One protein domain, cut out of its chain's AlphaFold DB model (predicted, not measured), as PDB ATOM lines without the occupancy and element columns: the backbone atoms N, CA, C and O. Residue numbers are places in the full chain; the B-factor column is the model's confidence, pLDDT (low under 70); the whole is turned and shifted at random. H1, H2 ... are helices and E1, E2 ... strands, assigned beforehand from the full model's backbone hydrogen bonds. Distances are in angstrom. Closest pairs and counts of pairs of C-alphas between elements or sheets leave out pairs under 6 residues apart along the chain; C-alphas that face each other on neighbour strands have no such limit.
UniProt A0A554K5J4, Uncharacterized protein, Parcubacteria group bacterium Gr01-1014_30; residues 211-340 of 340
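What this domain is: This is residues 211 to 340 of the 340 residues of an uncharacterized protein of Parcubacteria group bacterium Gr01-1014_30 (UniProt A0A554K5J4). Little here is regular structure: two small antiparallel sheets, E3-E7-E5-E6 and E2-E1-E4, stand partly face to face, with short H1 and H2 at one end and a long loop, residues 292 to 330, reaching away. The printed part has 130 residues, of which only 46 are in named elements, and those mostly strand, in the order E1 E2 E3 H1 H2 E4 E5 E6 E7 E8; it is compact, radius of gyration of the C-alphas 14.2 A, spans 43 by 31 by 30 A.

How they stand to each other: Look first at hairpin E5, residues 274 to 280, and E6, 284 to 291: N 277 and O 289 are 2.9 A apart. E7, 331 to 335, is antiparallel to E5 (N 276 and O 333, 2.8 A) and E3, 244 to 247 (N 247 and O 332, 2.8 A). E1, 211 to 213, forms a hairpin with E2, 234 to 237 (N 212 and O 235, 2.9 A), and neighbours E4, 264 to 267 (N 211 and O 266, 2.8 A). H1, 249 to 252, and H2, 258 to 261, only graze sheet E2-E1-E4; both are too short for O i to N i+4 pairs. E8, 337 to 339, pairs with no named strand.

Where its parts are: From C-alpha 274 at (171.390, 103.893, 228.921), E5 runs 18.7 A; E6 bends 90 degrees at residue 287. E8 ends at (167.474, 102.298, 223.222).

The domain as a whole: The printed part has no cut; links E1 to E2 and E6 to E7 are long. pLDDT is under 70 for 20 residues, among them 311 to 323.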
ATOM      1  N   THR A 211     178.154 106.306 235.619       96.44
ATOM      2  CA  THR A 211     179.067 107.133 236.415       96.44
ATOM      3  C   THR A 211     179.117 108.536 235.833       96.44
ATOM      4  O   THR A 211     179.448 108.707 234.661       96.44
ATOM      5  N   LEU A 212     178.784 109.543 236.640       96.19
ATOM      6  CA  LEU A 212     178.929 110.954 236.274       96.19
ATOM      7  C   LEU A 212     180.260 111.485 236.784       96.19
ATOM      8  O   LEU A 212     180.677 111.144 237.891       96.19
ATOM      9  N   PHE A 213     180.887 112.346 235.992       95.06
ATOM     10  CA  PHE A 213     182.197 112.924 236.270       95.06
ATOM     11  C   PHE A 213     182.127 114.447 236.185       95.06
ATOM     12  O   PHE A 213     181.521 115.002 235.259       95.06
ATOM     13  N   ALA A 214     182.770 115.117 237.141       92.75
ATOM     14  CA  ALA A 214     182.830 116.575 237.200       92.75
ATOM     15  C   ALA A 214     183.730 117.190 236.112       92.75
ATOM     16  O   ALA A 214     183.566 118.348 235.745       92.75
ATOM     17  N   CYS A 215     184.666 116.418 235.556       91.50
ATOM     18  CA  CYS A 215     185.590 116.879 234.528       91.50
ATOM     19  C   CYS A 215     185.309 116.208 233.178       91.50
ATOM     20  O   CYS A 215     184.533 115.254 233.048       91.50
ATOM     21  N   LEU A 216     185.966 116.722 232.141       91.88
ATOM     22  CA  LEU A 216     185.981 116.099 230.823       91.88
ATOM     23  C   LEU A 216     186.778 114.790 230.855       91.88
ATOM     24  O   LEU A 216     187.627 114.577 231.720       91.88
ATOM     25  N   ASN A 217     186.522 113.934 229.867       94.50
ATOM     26  CA  ASN A 217     187.228 112.674 229.656       94.50
ATOM     27  C   ASN A 217     187.284 111.792 230.909       94.50
ATOM     28  O   ASN A 217     188.335 111.250 231.227       94.50
ATOM     29  N   TYR A 218     186.167 111.681 231.631       95.06
ATOM     30  CA  TYR A 218     186.033 110.812 232.803       95.06
ATOM     31  C   TYR A 218     187.045 111.127 233.917       95.06
ATOM     32  O   TYR A 218     187.530 110.238 234.609       95.06
ATOM     33  N   ASN A 219     187.391 112.411 234.074       93.12
ATOM     34  CA  ASN A 219     188.450 112.902 234.967       93.12
ATOM     35  C   ASN A 219     189.871 112.419 234.611       93.12
ATOM     36  O   ASN A 219     190.793 112.564 235.416       93.12
ATOM     37  N   GLU A 220     190.094 111.873 233.415       92.81
ATOM     38  CA  GLU A 220     191.412 111.396 233.002       92.81
ATOM     39  C   GLU A 220     192.297 112.533 232.439       92.81
ATOM     40  O   GLU A 220     191.831 113.416 231.699       92.81
ATOM     41  N   PRO A 221     193.614 112.522 232.718       89.19
ATOM     42  CA  PRO A 221     194.567 113.443 232.099       89.19
ATOM     43  C   PRO A 221     194.557 113.376 230.558       89.19
ATOM     44  O   PRO A 221     194.353 112.303 229.991       89.19
ATOM     45  N   PRO A 222     194.843 114.487 229.843       85.44
ATOM     46  CA  PRO A 222     195.220 115.816 230.339       85.44
ATOM     47  C   PRO A 222     194.016 116.734 230.638       85.44
ATOM     48  O   PRO A 222     194.206 117.944 230.799       85.44
ATOM     49  N   PHE A 223     192.798 116.181 230.654       80.00
ATOM     50  CA  PHE A 223     191.534 116.918 230.758       80.00
ATOM     51  C   PHE A 223     190.874 116.834 232.145       80.00
ATOM     52  O   PHE A 223     189.749 117.305 232.303       80.00
ATOM     53  N   ALA A 224     191.584 116.291 233.141       77.62
ATOM     54  CA  ALA A 224     191.230 116.422 234.553       77.62
ATOM     55  C   ALA A 224     190.985 117.895 234.917       77.62
ATOM     56  O   ALA A 224     191.569 118.789 234.291       77.62
ATOM     57  N   CYS A 225     190.120 118.144 235.900       80.81
ATOM     58  CA  CYS A 225     189.755 119.496 236.300       80.81
ATOM     59  C   CYS A 225     191.028 120.277 236.655       80.81
ATOM     60  O   CYS A 225     191.841 119.846 237.472       80.81
ATOM     61  N   LYS A 226     191.268 121.374 235.931       65.50
ATOM     62  CA  LYS A 226     192.499 122.172 236.054       65.50
ATOM     63  C   LYS A 226     192.355 123.319 237.039       65.50
ATOM     64  O   LYS A 226     193.364 123.943 237.364       65.50
ATOM     65  N   GLU A 227     191.130 123.634 237.442       70.31
ATOM     66  CA  GLU A 227     190.872 124.746 238.342       70.31
ATOM     67  C   GLU A 227     191.219 124.338 239.776       70.31
ATOM     68  O   GLU A 227     190.936 123.231 240.235       70.31
ATOM     69  N   GLU A 228     191.943 125.220 240.457       54.38
ATOM     70  CA  GLU A 228     192.448 125.008 241.807       54.38
ATOM     71  C   GLU A 228     191.258 124.939 242.780       54.38
ATOM     72  O   GLU A 228     190.674 125.962 243.125       54.38
ATOM     73  N   GLY A 229     190.875 123.723 243.180       68.25
ATOM     74  CA  GLY A 229     189.709 123.464 244.036       68.25
ATOM     75  C   GLY A 229     188.721 122.447 243.465       68.25
ATOM     76  O   GLY A 229     187.936 121.885 244.228       68.25
ATOM     77  N   ASP A 230     188.805 122.145 242.168       67.31
ATOM     78  CA  ASP A 230     188.010 121.078 241.570       67.31
ATOM     79  C   ASP A 230     188.675 119.726 241.839       67.31
ATOM     80  O   ASP A 230     189.671 119.342 241.219       67.31
ATOM     81  N   GLU A 231     188.132 118.983 242.796       77.69
ATOM     82  CA  GLU A 231     188.524 117.594 242.999       77.69
ATOM     83  C   GLU A 231     188.060 116.740 241.804       77.69
ATOM     84  O   GLU A 231     187.027 117.006 241.185       77.69
ATOM     85  N   ASN A 232     188.818 115.686 241.472       83.81
ATOM     86  CA  ASN A 232     188.422 114.689 240.472       83.81
ATOM     87  C   ASN A 232     187.211 113.903 240.979       83.81
ATOM     88  O   ASN A 232     187.336 112.779 241.470       83.81
ATOM     89  N   ILE A 233     186.038 114.511 240.879       91.12
ATOM     90  CA  ILE A 233     184.835 113.964 241.465       91.12
ATOM     91  C   ILE A 233     184.101 113.088 240.459       91.12
ATOM     92  O   ILE A 233     183.843 113.488 239.320       91.12
ATOM     93  N   SER A 234     183.697 111.911 240.925       93.75
ATOM     94  CA  SER A 234     182.765 111.035 240.233       93.75
ATOM     95  C   SER A 234     181.792 110.371 241.204       93.75
ATOM     96  O   SER A 234     182.157 110.096 242.347       93.75
ATOM     97  N   ALA A 235     180.591 110.042 240.732       95.06
ATOM     98  CA  ALA A 235     179.647 109.191 241.456       95.06
ATOM     99  C   ALA A 235     178.953 108.216 240.502       95.06
ATOM    100  O   ALA A 235     178.658 108.572 239.360       95.06
ATOM    101  N   SER A 236     178.693 106.998 240.982       94.81
ATOM    102  CA  SER A 236     178.024 105.938 240.221       94.81
ATOM    103  C   SER A 236     176.573 105.768 240.657       94.81
ATOM    104  O   SER A 236     176.256 105.788 241.846       94.81
ATOM    105  N   PHE A 237     175.707 105.562 239.674       94.88
ATOM    106  CA  PHE A 237     174.259 105.543 239.785       94.88
ATOM    107  C   PHE A 237     173.734 104.247 239.152       94.88
ATOM    108  O   PHE A 237     173.491 104.173 237.946       94.88
ATOM    109  N   GLY A 238     173.596 103.206 239.977       93.00
ATOM    110  CA  GLY A 238     173.142 101.872 239.568       93.00
ATOM    111  C   GLY A 238     171.653 101.636 239.812       93.00
ATOM    112  O   GLY A 238     171.019 102.326 240.606       93.00
ATOM    113  N   THR A 239     171.075 100.612 239.182       91.31
ATOM    114  CA  THR A 239     169.633 100.323 239.304       91.31
ATOM    115  C   THR A 239     169.227  99.578 240.583       91.31
ATOM    116  O   THR A 239     168.062  99.215 240.737       91.31
ATOM    117  N   ALA A 240     170.172  99.318 241.496       88.31
ATOM    118  CA  ALA A 240     169.967  98.526 242.716       88.31
ATOM    119  C   ALA A 240     169.294  97.158 242.452       88.31
ATOM    120  O   ALA A 240     168.442  96.705 243.213       88.31
ATOM    121  N   GLY A 241     169.641  96.523 241.325       84.56
ATOM    122  CA  GLY A 241     169.075  95.243 240.889       84.56
ATOM    123  C   GLY A 241     167.750  95.345 240.123       84.56
ATOM    124  O   GLY A 241     167.322  94.352 239.540       84.56
ATOM    125  N   GLY A 242     167.122  96.524 240.068       87.50
ATOM    126  CA  GLY A 242     165.934  96.775 239.251       87.50
ATOM    127  C   GLY A 242     166.242  97.000 237.766       87.50
ATOM    128  O   GLY A 242     167.402  97.078 237.351       87.50
ATOM    129  N   ASP A 243     165.189  97.146 236.960       88.00
ATOM    130  CA  ASP A 243     165.315  97.550 235.550       88.00
ATOM    131  C   ASP A 243     165.652  99.039 235.418       88.00
ATOM    132  O   ASP A 243     166.353  99.435 234.494       88.00
ATOM    133  N   THR A 244     165.158  99.859 236.344       90.12
ATOM    134  CA  THR A 244     165.199 101.317 236.229       90.12
ATOM    135  C   THR A 244     165.428 101.948 237.594       90.12
ATOM    136  O   THR A 244     164.802 101.550 238.577       90.12
ATOM    137  N   ALA A 245     166.298 102.958 237.653       92.44
ATOM    138  CA  ALA A 245     166.485 103.804 238.827       92.44
ATOM    139  C   ALA A 245     166.340 105.286 238.493       92.44
ATOM    140  O   ALA A 245     166.650 105.743 237.394       92.44
ATOM    141  N   TYR A 246     165.856 106.024 239.486       93.56
ATOM    142  CA  TYR A 246     165.433 107.411 239.385       93.56
ATOM    143  C   TYR A 246     166.262 108.248 240.356       93.56
ATOM    144  O   TYR A 246     166.163 108.052 241.564       93.56
ATOM    145  N   PHE A 247     167.033 109.198 239.832       95.12
ATOM    146  CA  PHE A 247     167.916 110.064 240.607       95.12
ATOM    147  C   PHE A 247     167.478 111.517 240.453       95.12
ATOM    148  O   PHE A 247     167.536 112.102 239.369       95.12
ATOM    149  N   ARG A 248     166.985 112.096 241.543       95.38
ATOM    150  CA  ARG A 248     166.619 113.511 241.636       95.38
ATOM    151  C   ARG A 248     167.860 114.352 241.889       95.38
ATOM    152  O   ARG A 248     168.913 113.841 242.250       95.38
ATOM    153  N   GLU A 249     167.705 115.663 241.794       95.44
ATOM    154  CA  GLU A 249     168.803 116.612 242.021       95.44
ATOM    155  C   GLU A 249     169.501 116.407 243.371       95.44
ATOM    156  O   GLU A 249     170.722 116.452 243.454       95.44
ATOM    157  N   ALA A 250     168.728 116.126 244.423       94.69
ATOM    158  CA  ALA A 250     169.273 115.848 245.748       94.69
ATOM    159  C   ALA A 250     170.162 114.595 245.760       94.69
ATOM    160  O   ALA A 250     171.189 114.599 246.430       94.69
ATOM    161  N   ASP A 251     169.801 113.564 244.990       94.50
ATOM    162  CA  ASP A 251     170.571 112.323 244.871       94.50
ATOM    163  C   ASP A 251     171.884 112.581 244.124       94.50
ATOM    164  O   ASP A 251     172.942 112.130 244.564       94.50
ATOM    165  N   LEU A 252     171.828 113.383 243.053       94.31
ATOM    166  CA  LEU A 252     173.009 113.823 242.302       94.31
ATOM    167  C   LEU A 252     173.946 114.695 243.154       94.31
ATOM    168  O   LEU A 252     175.149 114.692 242.921       94.31
ATOM    169  N   ASN A 253     173.407 115.396 244.155       91.81
ATOM    170  CA  ASN A 253     174.139 116.329 245.011       91.81
ATOM    171  C   ASN A 253     174.527 115.767 246.389       91.81
ATOM    172  O   ASN A 253     174.968 116.526 247.249       91.81
ATOM    173  N   THR A 254     174.362 114.461 246.634       79.19
ATOM    174  CA  THR A 254     174.471 113.883 247.990       79.19
ATOM    175  C   THR A 254     175.817 114.109 248.686       79.19
ATOM    176  O   THR A 254     175.850 114.051 249.910       79.19
ATOM    177  N   ASN A 255     176.896 114.415 247.958       63.84
ATOM    178  CA  ASN A 255     178.184 114.828 248.539       63.84
ATOM    179  C   ASN A 255     178.959 115.835 247.681       63.84
ATOM    180  O   ASN A 255     179.820 116.540 248.197       63.84
ATOM    181  N   ILE A 256     178.655 115.910 246.386       68.44
ATOM    182  CA  ILE A 256     179.278 116.819 245.430       68.44
ATOM    183  C   ILE A 256     178.173 117.360 244.535       68.44
ATOM    184  O   ILE A 256     177.309 116.593 244.132       68.44
ATOM    185  N   THR A 257     178.214 118.647 244.197       85.31
ATOM    186  CA  THR A 257     177.318 119.337 243.256       85.31
ATOM    187  C   THR A 257     177.438 118.839 241.801       85.31
ATOM    188  O   THR A 257     177.617 119.620 240.865       85.31
ATOM    189  N   LEU A 258     177.332 117.524 241.558       89.12
ATOM    190  CA  LEU A 258     177.374 116.941 240.212       89.12
ATOM    191  C   LEU A 258     176.232 117.452 239.331       89.12
ATOM    192  O   LEU A 258     176.409 117.517 238.119       89.12
ATOM    193  N   ALA A 259     175.098 117.873 239.897       87.62
ATOM    194  CA  ALA A 259     174.040 118.498 239.103       87.62
ATOM    195  C   ALA A 259     174.559 119.718 238.304       87.62
ATOM    196  O   ALA A 259     174.206 119.919 237.144       87.62
ATOM    197  N   GLU A 260     175.474 120.491 238.888       87.12
ATOM    198  CA  GLU A 260     175.998 121.739 238.311       87.12
ATOM    199  C   GLU A 260     177.299 121.508 237.533       87.12
ATOM    200  O   GLU A 260     177.568 122.145 236.507       87.12
ATOM    201  N   ASN A 261     178.053 120.493 237.955       89.56
ATOM    202  CA  ASN A 261     179.404 120.249 237.476       89.56
ATOM    203  C   ASN A 261     179.557 119.009 236.595       89.56
ATOM    204  O   ASN A 261     180.664 118.730 236.178       89.56
ATOM    205  N   THR A 262     178.503 118.260 236.256       94.06
ATOM    206  CA  THR A 262     178.653 117.093 235.361       94.06
ATOM    207  C   THR A 262     179.167 117.520 233.977       94.06
ATOM    208  O   THR A 262     178.560 118.347 233.294       94.06
ATOM    209  N   ARG A 263     180.298 116.953 233.544       93.56
ATOM    210  CA  ARG A 263     180.940 117.253 232.249       93.56
ATOM    211  C   ARG A 263     181.168 116.015 231.386       93.56
ATOM    212  O   ARG A 263     181.315 116.150 230.175       93.56
ATOM    213  N   SER A 264     181.185 114.823 231.972       95.88
ATOM    214  CA  SER A 264     181.211 113.559 231.232       95.88
ATOM    215  C   SER A 264     180.442 112.460 231.967       95.88
ATOM    216  O   SER A 264     180.154 112.576 233.160       95.88
ATOM    217  N   ILE A 265     180.062 111.414 231.239       97.38
ATOM    218  CA  ILE A 265     179.293 110.272 231.743       97.38
ATOM    219  C   ILE A 265     179.845 108.982 231.155       97.38
ATOM    220  O   ILE A 265     179.996 108.868 229.947       97.38
ATOM    221  N   GLN A 266     180.101 107.981 231.987       96.62
ATOM    222  CA  GLN A 266     180.452 106.639 231.537       96.62
ATOM    223  C   GLN A 266     179.303 105.686 231.846       96.62
ATOM    224  O   GLN A 266     178.727 105.730 232.930       96.62
ATOM    225  N   LEU A 267     178.976 104.815 230.897       95.56
ATOM    226  CA  LEU A 267     178.042 103.713 231.103       95.56
ATOM    227  C   LEU A 267     178.850 102.423 231.180       95.56
ATOM    228  O   LEU A 267     179.727 102.200 230.350       95.56
ATOM    229  N   GLU A 268     178.574 101.580 232.170       88.12
ATOM    230  CA  GLU A 268     179.390 100.383 232.411       88.12
ATOM    231  C   GLU A 268     179.258  99.322 231.304       88.12
ATOM    232  O   GLU A 268     180.185  98.553 231.058       88.12
ATOM    233  N   SER A 269     178.125  99.291 230.596       81.00
ATOM    234  CA  SER A 269     177.944  98.433 229.423       81.00
ATOM    235  C   SER A 269     177.247  99.198 228.304       81.00
ATOM    236  O   SER A 269     176.112  99.643 228.470       81.00
ATOM    237  N   GLU A 270     177.912  99.329 227.155       69.19
ATOM    238  CA  GLU A 270     177.358 100.026 225.981       69.19
ATOM    239  C   GLU A 270     176.116  99.323 225.399       69.19
ATOM    240  O   GLU A 270     175.289  99.955 224.746       69.19
ATOM    241  N   ASP A 271     175.950  98.020 225.652       74.62
ATOM    242  CA  ASP A 271     174.836  97.222 225.121       74.62
ATOM    243  C   ASP A 271     173.737  96.899 226.144       74.62
ATOM    244  O   ASP A 271     172.723  96.299 225.779       74.62
ATOM    245  N   GLY A 272     173.921  97.271 227.415       86.62
ATOM    246  CA  GLY A 272     173.043  96.832 228.501       86.62
ATOM    247  C   GLY A 272     172.328  97.942 229.258       86.62
ATOM    248  O   GLY A 272     171.375  97.646 229.983       86.62
ATOM    249  N   MET A 273     172.774  99.192 229.127       92.88
ATOM    250  CA  MET A 273     172.218 100.317 229.872       92.88
ATOM    251  C   MET A 273     172.272 101.613 229.077       92.88
ATOM    252  O   MET A 273     173.143 101.818 228.237       92.88
ATOM    253  N   PHE A 274     171.359 102.518 229.396       95.88
ATOM    254  CA  PHE A 274     171.390 103.893 228.921       95.88
ATOM    255  C   PHE A 274     170.873 104.830 230.013       95.88
ATOM    256  O   PHE A 274     170.169 104.410 230.937       95.88
ATOM    257  N   ALA A 275     171.230 106.106 229.909       96.44
ATOM    258  CA  ALA A 275     170.761 107.139 230.819       96.44
ATOM    259  C   ALA A 275     169.860 108.136 230.088       96.44
ATOM    260  O   ALA A 275     170.054 108.438 228.912       96.44
ATOM    261  N   VAL A 276     168.871 108.666 230.798       95.56
ATOM    262  CA  VAL A 276     168.021 109.765 230.344       95.56
ATOM    263  C   VAL A 276     168.246 110.920 231.300       95.56
ATOM    264  O   VAL A 276     167.935 110.811 232.486       95.56
ATOM    265  N   MET A 277     168.817 112.008 230.802       95.94
ATOM    266  CA  MET A 277     169.187 113.169 231.605       95.94
ATOM    267  C   MET A 277     168.222 114.318 231.344       95.94
ATOM    268  O   MET A 277     167.813 114.548 230.209       95.94
ATOM    269  N   PHE A 278     167.869 115.041 232.401       93.75
ATOM    270  CA  PHE A 278     166.811 116.044 232.404       93.75
ATOM    271  C   PHE A 278     167.330 117.373 232.942       93.75
ATOM    272  O   PHE A 278     168.054 117.394 233.942       93.75
ATOM    273  N   SER A 279     166.940 118.480 232.302       93.00
ATOM    274  CA  SER A 279     167.408 119.812 232.694       93.00
ATOM    275  C   SER A 279     166.740 120.401 233.935       93.00
ATOM    276  O   SER A 279     167.185 121.419 234.455       93.00
ATOM    277  N   GLU A 280     165.648 119.796 234.398       92.06
ATOM    278  CA  GLU A 280     164.971 120.147 235.643       92.06
ATOM    279  C   GLU A 280     164.867 118.923 236.558       92.06
ATOM    280  O   GLU A 280     165.063 117.768 236.166       92.06
ATOM    281  N   ASN A 281     164.572 119.181 237.828       92.44
ATOM    282  CA  ASN A 281     164.367 118.133 238.810       92.44
ATOM    283  C   ASN A 281     163.021 117.409 238.574       92.44
ATOM    284  O   ASN A 281     162.115 117.923 237.917       92.44
ATOM    285  N   ASN A 282     162.855 116.227 239.169       87.50
ATOM    286  CA  ASN A 282     161.679 115.362 239.020       87.50
ATOM    287  C   ASN A 282     161.423 114.884 237.578       87.50
ATOM    288  O   ASN A 282     160.262 114.711 237.199       87.50
ATOM    289  N   PHE A 283     162.492 114.642 236.809       88.94
ATOM    290  CA  PHE A 283     162.451 114.044 235.467       88.94
ATOM    291  C   PHE A 283     161.649 114.900 234.481       88.94
ATOM    292  O   PHE A 283     160.744 114.431 233.792       88.94
ATOM    293  N   ARG A 284     161.941 116.204 234.485       84.12
ATOM    294  CA  ARG A 284     161.286 117.236 233.670       84.12
ATOM    295  C   ARG A 284     162.329 118.163 233.059       84.12
ATOM    296  O   ARG A 284     163.501 118.102 233.406       84.12
ATOM    297  N   GLY A 285     161.892 119.046 232.176       85.06
ATOM    298  CA  GLY A 285     162.723 120.122 231.654       85.06
ATOM    299  C   GLY A 285     162.546 120.333 230.167       85.06
ATOM    300  O   GLY A 285     161.998 119.486 229.469       85.06
ATOM    301  N   ASP A 286     163.003 121.484 229.691       84.50
ATOM    302  CA  ASP A 286     162.997 121.821 228.269       84.50
ATOM    303  C   ASP A 286     164.093 121.093 227.473       84.50
ATOM    304  O   ASP A 286     163.977 120.970 226.245       84.50
ATOM    305  N   THR A 287     165.125 120.594 228.161       88.81
ATOM    306  CA  THR A 287     166.205 119.791 227.583       88.81
ATOM    307  C   THR A 287     166.210 118.407 228.217       88.81
ATOM    308  O   THR A 287     166.317 118.259 229.437       88.81
ATOM    309  N   VAL A 288     166.115 117.394 227.362       91.94
ATOM    310  CA  VAL A 288     166.226 115.981 227.713       91.94
ATOM    311  C   VAL A 288     167.197 115.348 226.734       91.94
ATOM    312  O   VAL A 288     167.149 115.656 225.548       91.94
ATOM    313  N   GLU A 289     168.075 114.488 227.236       94.00
ATOM    314  CA  GLU A 289     169.066 113.792 226.419       94.00
ATOM    315  C   GLU A 289     169.079 112.304 226.768       94.00
ATOM    316  O   GLU A 289     169.052 111.932 227.944       94.00
ATOM    317  N   VAL A 290     169.109 111.450 225.742       94.69
ATOM    318  CA  VAL A 290     169.202 109.993 225.897       94.69
ATOM    319  C   VAL A 290     170.631 109.562 225.584       94.69
ATOM    320  O   VAL A 290     171.019 109.448 224.422       94.69
ATOM    321  N   ILE A 291     171.399 109.280 226.629       95.75
ATOM    322  CA  ILE A 291     172.797 108.869 226.553       95.75
ATOM    323  C   ILE A 291     172.862 107.351 226.405       95.75
ATOM    324  O   ILE A 291     172.596 106.616 227.355       95.75
ATOM    325  N   LYS A 292     173.198 106.882 225.199       94.88
ATOM    326  CA  LYS A 292     173.262 105.447 224.853       94.88
ATOM    327  C   LYS A 292     174.647 104.821 225.045       94.88
ATOM    328  O   LYS A 292     174.755 103.605 225.074       94.88
ATOM    329  N   ALA A 293     175.689 105.642 225.121       95.38
ATOM    330  CA  ALA A 293     177.078 105.228 225.297       95.38
ATOM    331  C   ALA A 293     177.800 106.258 226.173       95.38
ATOM    332  O   ALA A 293     177.285 107.358 226.372       95.38
ATOM    333  N   GLY A 294     178.977 105.904 226.692       96.06
ATOM    334  CA  GLY A 294     179.795 106.856 227.441       96.06
ATOM    335  C   GLY A 294     180.114 108.100 226.606       96.06
ATOM    336  O   GLY A 294     180.472 107.997 225.431       96.06
ATOM    337  N   ASP A 295     179.993 109.268 227.224       96.12
ATOM    338  CA  ASP A 295     180.289 110.556 226.625       96.12
ATOM    339  C   ASP A 295     181.360 111.284 227.434       96.12
ATOM    340  O   ASP A 295     181.148 111.708 228.572       96.12
ATOM    341  N   ARG A 296     182.529 111.450 226.815       96.19
ATOM    342  CA  ARG A 296     183.691 112.127 227.396       96.19
ATOM    343  C   ARG A 296     183.538 113.648 227.486       96.19
ATOM    344  O   ARG A 296     184.404 114.294 228.072       96.19
ATOM    345  N   ASN A 297     182.523 114.237 226.862       94.44
ATOM    346  CA  ASN A 297     182.323 115.677 226.816       94.44
ATOM    347  C   ASN A 297     180.845 116.035 226.619       94.44
ATOM    348  O   ASN A 297     180.453 116.500 225.557       94.44
ATOM    349  N   LEU A 298     180.047 115.970 227.682       94.44
ATOM    350  CA  LEU A 298     178.637 116.362 227.638       94.44
ATOM    351  C   LEU A 298     178.413 117.824 227.222       94.44
ATOM    352  O   LEU A 298     177.304 118.181 226.831       94.44
ATOM    353  N   GLN A 299     179.442 118.679 227.247       90.56
ATOM    354  CA  GLN A 299     179.340 120.042 226.720       90.56
ATOM    355  C   GLN A 299     179.229 120.083 225.194       90.56
ATOM    356  O   GLN A 299     179.013 121.158 224.634       90.56
ATOM    357  N   ASP A 300     179.404 118.977 224.470       89.75
ATOM    358  CA  ASP A 300     179.040 118.925 223.057       89.75
ATOM    359  C   ASP A 300     177.532 118.686 222.824       89.75
ATOM    360  O   ASP A 300     177.025 119.029 221.749       89.75
ATOM    361  N   ASN A 301     176.814 118.268 223.873       90.25
ATOM    362  CA  ASN A 301     175.385 117.987 223.885       90.25
ATOM    363  C   ASN A 301     174.561 119.144 224.480       90.25
ATOM    364  O   ASN A 301     175.062 119.929 225.288       90.25
ATOM    365  N   PRO A 302     173.263 119.257 224.136       89.94
ATOM    366  CA  PRO A 302     172.364 120.241 224.739       89.94
ATOM    367  C   PRO A 302     172.306 120.177 226.272       89.94
ATOM    368  O   PRO A 302     172.227 121.221 226.916       89.94
ATOM    369  N   ILE A 303     172.365 118.978 226.862       93.00
ATOM    370  CA  ILE A 303     172.253 118.794 228.318       93.00
ATOM    371  C   ILE A 303     173.485 119.280 229.099       93.00
ATOM    372  O   ILE A 303     173.374 119.584 230.283       93.00
ATOM    373  N   GLY A 304     174.652 119.408 228.465       88.69
ATOM    374  CA  GLY A 304     175.854 119.959 229.103       88.69
ATOM    375  C   GLY A 304     176.107 121.436 228.795       88.69
ATOM    376  O   GLY A 304     177.221 121.904 229.014       88.69
ATOM    377  N   ARG A 305     175.124 122.160 228.235       88.81
ATOM    378  CA  ARG A 305     175.259 123.559 227.788       88.81
ATOM    379  C   ARG A 305     174.213 124.485 228.415       88.81
ATOM    380  O   ARG A 305     173.430 125.110 227.696       88.81
ATOM    381  N   CYS A 306     174.197 124.600 229.738       86.88
ATOM    382  CA  CYS A 306     173.375 125.596 230.419       86.88
ATOM    383  C   CYS A 306     174.162 126.876 230.705       86.88
ATOM    384  O   CYS A 306     175.318 126.834 231.109       86.88
ATOM    385  N   GLY A 307     173.517 128.025 230.497       82.44
ATOM    386  CA  GLY A 307     174.114 129.344 230.714       82.44
ATOM    387  C   GLY A 307     174.202 130.187 229.442       82.44
ATOM    388  O   GLY A 307     173.998 129.722 228.321       82.44
ATOM    389  N   ASN A 308     174.501 131.473 229.621       77.56
ATOM    390  CA  ASN A 308     174.471 132.462 228.537       77.56
ATOM    391  C   ASN A 308     175.737 132.449 227.660       77.56
ATOM    392  O   ASN A 308     175.767 133.111 226.624       77.56
ATOM    393  N   ALA A 309     176.779 131.716 228.068       77.94
ATOM    394  CA  ALA A 309     178.100 131.731 227.438       77.94
ATOM    395  C   ALA A 309     178.520 130.387 226.812       77.94
ATOM    396  O   ALA A 309     179.664 130.242 226.378       77.94
ATOM    397  N   CYS A 310     177.613 129.413 226.706       73.81
ATOM    398  CA  CYS A 310     177.897 128.121 226.080       73.81
ATOM    399  C   CYS A 310     177.923 128.224 224.541       73.81
ATOM    400  O   CYS A 310     177.030 127.739 223.846       73.81
ATOM    401  N   THR A 311     178.938 128.879 223.973       65.94
ATOM    402  CA  THR A 311     179.172 128.851 222.520       65.94
ATOM    403  C   THR A 311     179.924 127.588 222.114       65.94
ATOM    404  O   THR A 311     180.905 127.209 222.752       65.94
ATOM    405  N   ALA A 312     179.476 126.953 221.026       57.91
ATOM    406  CA  ALA A 312     180.087 125.746 220.484       57.91
ATOM    407  C   ALA A 312     181.589 125.935 220.214       57.91
ATOM    408  O   ALA A 312     182.025 126.947 219.661       57.91
ATOM    409  N   VAL A 313     182.372 124.930 220.598       54.78
ATOM    410  CA  VAL A 313     183.828 124.904 220.468       54.78
ATOM    411  C   VAL A 313     184.221 124.888 218.987       54.78
ATOM    412  O   VAL A 313     184.229 123.838 218.349       54.78
ATOM    413  N   ILE A 314     184.580 126.039 218.418       53.12
ATOM    414  CA  ILE A 314     185.205 126.092 217.090       53.12
ATOM    415  C   ILE A 314     186.718 125.911 217.284       53.12
ATOM    416  O   ILE A 314     187.415 126.840 217.684       53.12
ATOM    417  N   GLY A 315     187.229 124.704 217.015       57.06
ATOM    418  CA  GLY A 315     188.674 124.427 216.969       57.06
ATOM    419  C   GLY A 315     189.329 123.953 218.275       57.06
ATOM    420  O   GLY A 315     190.517 124.185 218.470       57.06
ATOM    421  N   GLY A 316     188.588 123.295 219.173       55.94
ATOM    422  CA  GLY A 316     189.153 122.637 220.364       55.94
ATOM    423  C   GLY A 316     189.559 123.561 221.521       55.94
ATOM    424  O   GLY A 316     190.080 123.076 222.520       55.94
ATOM    425  N   VAL A 317     189.306 124.870 221.423       54.59
ATOM    426  CA  VAL A 317     189.542 125.829 222.510       54.59
ATOM    427  C   VAL A 317     188.215 126.469 222.902       54.59
ATOM    428  O   VAL A 317     187.653 127.261 222.144       54.59
ATOM    429  N   ILE A 318     187.708 126.123 224.086       55.53
ATOM    430  CA  ILE A 318     186.527 126.758 224.679       55.53
ATOM    431  C   ILE A 318     186.927 128.184 225.055       55.53
ATOM    432  O   ILE A 318     187.676 128.401 226.005       55.53
ATOM    433  N   ARG A 319     186.477 129.173 224.278       52.72
ATOM    434  CA  ARG A 319     186.624 130.582 224.654       52.72
ATOM    435  C   ARG A 319     185.421 130.980 225.486       52.72
ATOM    436  O   ARG A 319     184.379 131.336 224.948       52.72
ATOM    437  N   ILE A 320     185.595 130.917 226.799       55.94
ATOM    438  CA  ILE A 320     184.649 131.465 227.761       55.94
ATOM    439  C   ILE A 320     184.732 132.992 227.657       55.94
ATOM    440  O   ILE A 320     185.608 133.627 228.242       55.94
ATOM    441  N   PHE A 321     183.858 133.604 226.858       58.59
ATOM    442  CA  PHE A 321     183.704 135.058 226.847       58.59
ATOM    443  C   PHE A 321     182.865 135.476 228.062       58.59
ATOM    444  O   PHE A 321     181.696 135.817 227.935       58.59
ATOM    445  N   GLY A 322     183.470 135.414 229.252       62.47
ATOM    446  CA  GLY A 322     182.960 136.060 230.464       62.47
ATOM    447  C   GLY A 322     181.622 135.558 231.022       62.47
ATOM    448  O   GLY A 322     180.930 136.345 231.661       62.47
ATOM    449  N   GLY A 323     181.246 134.293 230.814       68.31
ATOM    450  CA  GLY A 323     180.100 133.689 231.502       68.31
ATOM    451  C   GLY A 323     180.309 132.203 231.772       68.31
ATOM    452  O   GLY A 323     181.039 131.547 231.043       68.31
ATOM    453  N   GLU A 324     179.686 131.678 232.818       73.50
ATOM    454  CA  GLU A 324     179.813 130.271 233.211       73.50
ATOM    455  C   GLU A 324     178.998 129.378 232.259       73.50
ATOM    456  O   GLU A 324     177.916 129.757 231.789       73.50
ATOM    457  N   CYS A 325     179.574 128.230 231.889       80.44
ATOM    458  CA  CYS A 325     178.891 127.193 231.126       80.44
ATOM    459  C   CYS A 325     178.781 125.961 232.015       80.44
ATOM    460  O   CYS A 325     179.773 125.267 232.253       80.44
ATOM    461  N   ASP A 326     177.566 125.718 232.488       87.38
ATOM    462  CA  ASP A 326     177.268 124.720 233.500       87.38
ATOM    463  C   ASP A 326     176.478 123.552 232.927       87.38
ATOM    464  O   ASP A 326     175.886 123.605 231.843       87.38
ATOM    465  N   SER A 327     176.465 122.467 233.692       90.88
ATOM    466  CA  SER A 327     175.639 121.310 233.397       90.88
ATOM    467  C   SER A 327     174.174 121.701 233.547       90.88
ATOM    468  O   SER A 327     173.786 122.329 234.534       90.88
ATOM    469  N   CYS A 328     173.334 121.298 232.595       93.81
ATOM    470  CA  CYS A 328     171.893 121.386 232.790       93.81
ATOM    471  C   CYS A 328     171.362 120.248 233.659       93.81
ATOM    472  O   CYS A 328     170.212 120.318 234.059       93.81
ATOM    473  N   VAL A 329     172.125 119.180 233.906       95.44
ATOM    474  CA  VAL A 329     171.610 117.946 234.515       95.44
ATOM    475  C   VAL A 329     171.070 118.210 235.923       95.44
ATOM    476  O   VAL A 329     171.822 118.417 236.864       95.44
ATOM    477  N   ARG A 330     169.753 118.123 236.104       95.69
ATOM    478  CA  ARG A 330     169.095 118.251 237.417       95.69
ATOM    479  C   ARG A 330     168.417 116.964 237.860       95.69
ATOM    480  O   ARG A 330     168.157 116.785 239.043       95.69
ATOM    481  N   SER A 331     168.118 116.048 236.947       95.12
ATOM    482  CA  SER A 331     167.713 114.689 237.303       95.12
ATOM    483  C   SER A 331     168.105 113.697 236.214       95.12
ATOM    484  O   SER A 331     168.386 114.078 235.076       95.12
ATOM    485  N   MET A 332     168.163 112.420 236.575       96.38
ATOM    486  CA  MET A 332     168.598 111.349 235.688       96.38
ATOM    487  C   MET A 332     167.797 110.077 235.947       96.38
ATOM    488  O   MET A 332     167.505 109.733 237.092       96.38
ATOM    489  N   ILE A 333     167.473 109.358 234.880       95.19
ATOM    490  CA  ILE A 333     166.961 107.992 234.945       95.19
ATOM    491  C   ILE A 333     168.020 107.076 234.343       95.19
ATOM    492  O   ILE A 333     168.505 107.345 233.247       95.19
ATOM    493  N   VAL A 334     168.369 106.000 235.039       95.25
ATOM    494  CA  VAL A 334     169.250 104.946 234.517       95.25
ATOM    495  C   VAL A 334     168.392 103.729 234.226       95.25
ATOM    496  O   VAL A 334     167.676 103.262 235.111       95.25
ATOM    497  N   ILE A 335     168.439 103.246 232.985       94.12
ATOM    498  CA  ILE A 335     167.587 102.165 232.487       94.12
ATOM    499  C   ILE A 335     168.470 101.024 231.991       94.12
ATOM    500  O   ILE A 335     169.352 101.215 231.154       94.12
ATOM    501  N   LYS A 336     168.184  99.817 232.472       92.31
ATOM    502  CA  LYS A 336     168.768  98.556 232.025       92.31
ATOM    503  C   LYS A 336     168.066  98.080 230.762       92.31
ATOM    504  O   LYS A 336     167.045  97.390 230.784       92.31
ATOM    505  N   GLY A 337     168.613  98.488 229.630       92.81
ATOM    506  CA  GLY A 337     168.058  98.215 228.321       92.81
ATOM    507  C   GLY A 337     168.909  98.790 227.204       92.81
ATOM    508  O   GLY A 337     169.930  99.432 227.429       92.81
ATOM    509  N   LYS A 338     168.433  98.587 225.981       94.12
ATOM    510  CA  LYS A 338     168.979  99.147 224.753       94.12
ATOM    511  C   LYS A 338     167.949 100.068 224.116       94.12
ATOM    512  O   LYS A 338     166.860  99.622 223.755       94.12
ATOM    513  N   ALA A 339     168.290 101.343 223.966       94.19
ATOM    514  CA  ALA A 339     167.474 102.298 223.222       94.19
ATOM    515  C   ALA A 339     167.560 102.007 221.712       94.19
ATOM    516  O   ALA A 339     168.646 102.076 221.129       94.19
ATOM    517  N   LEU A 340     166.417 101.688 221.097       93.88
ATOM    518  CA  LEU A 340     166.274 101.208 219.717       93.88
ATOM    519  C   LEU A 340     166.255 102.322 218.675       93.88
ATOM    520  O   LEU A 340     165.710 103.413 218.966       93.88
TER     521      LEU A 340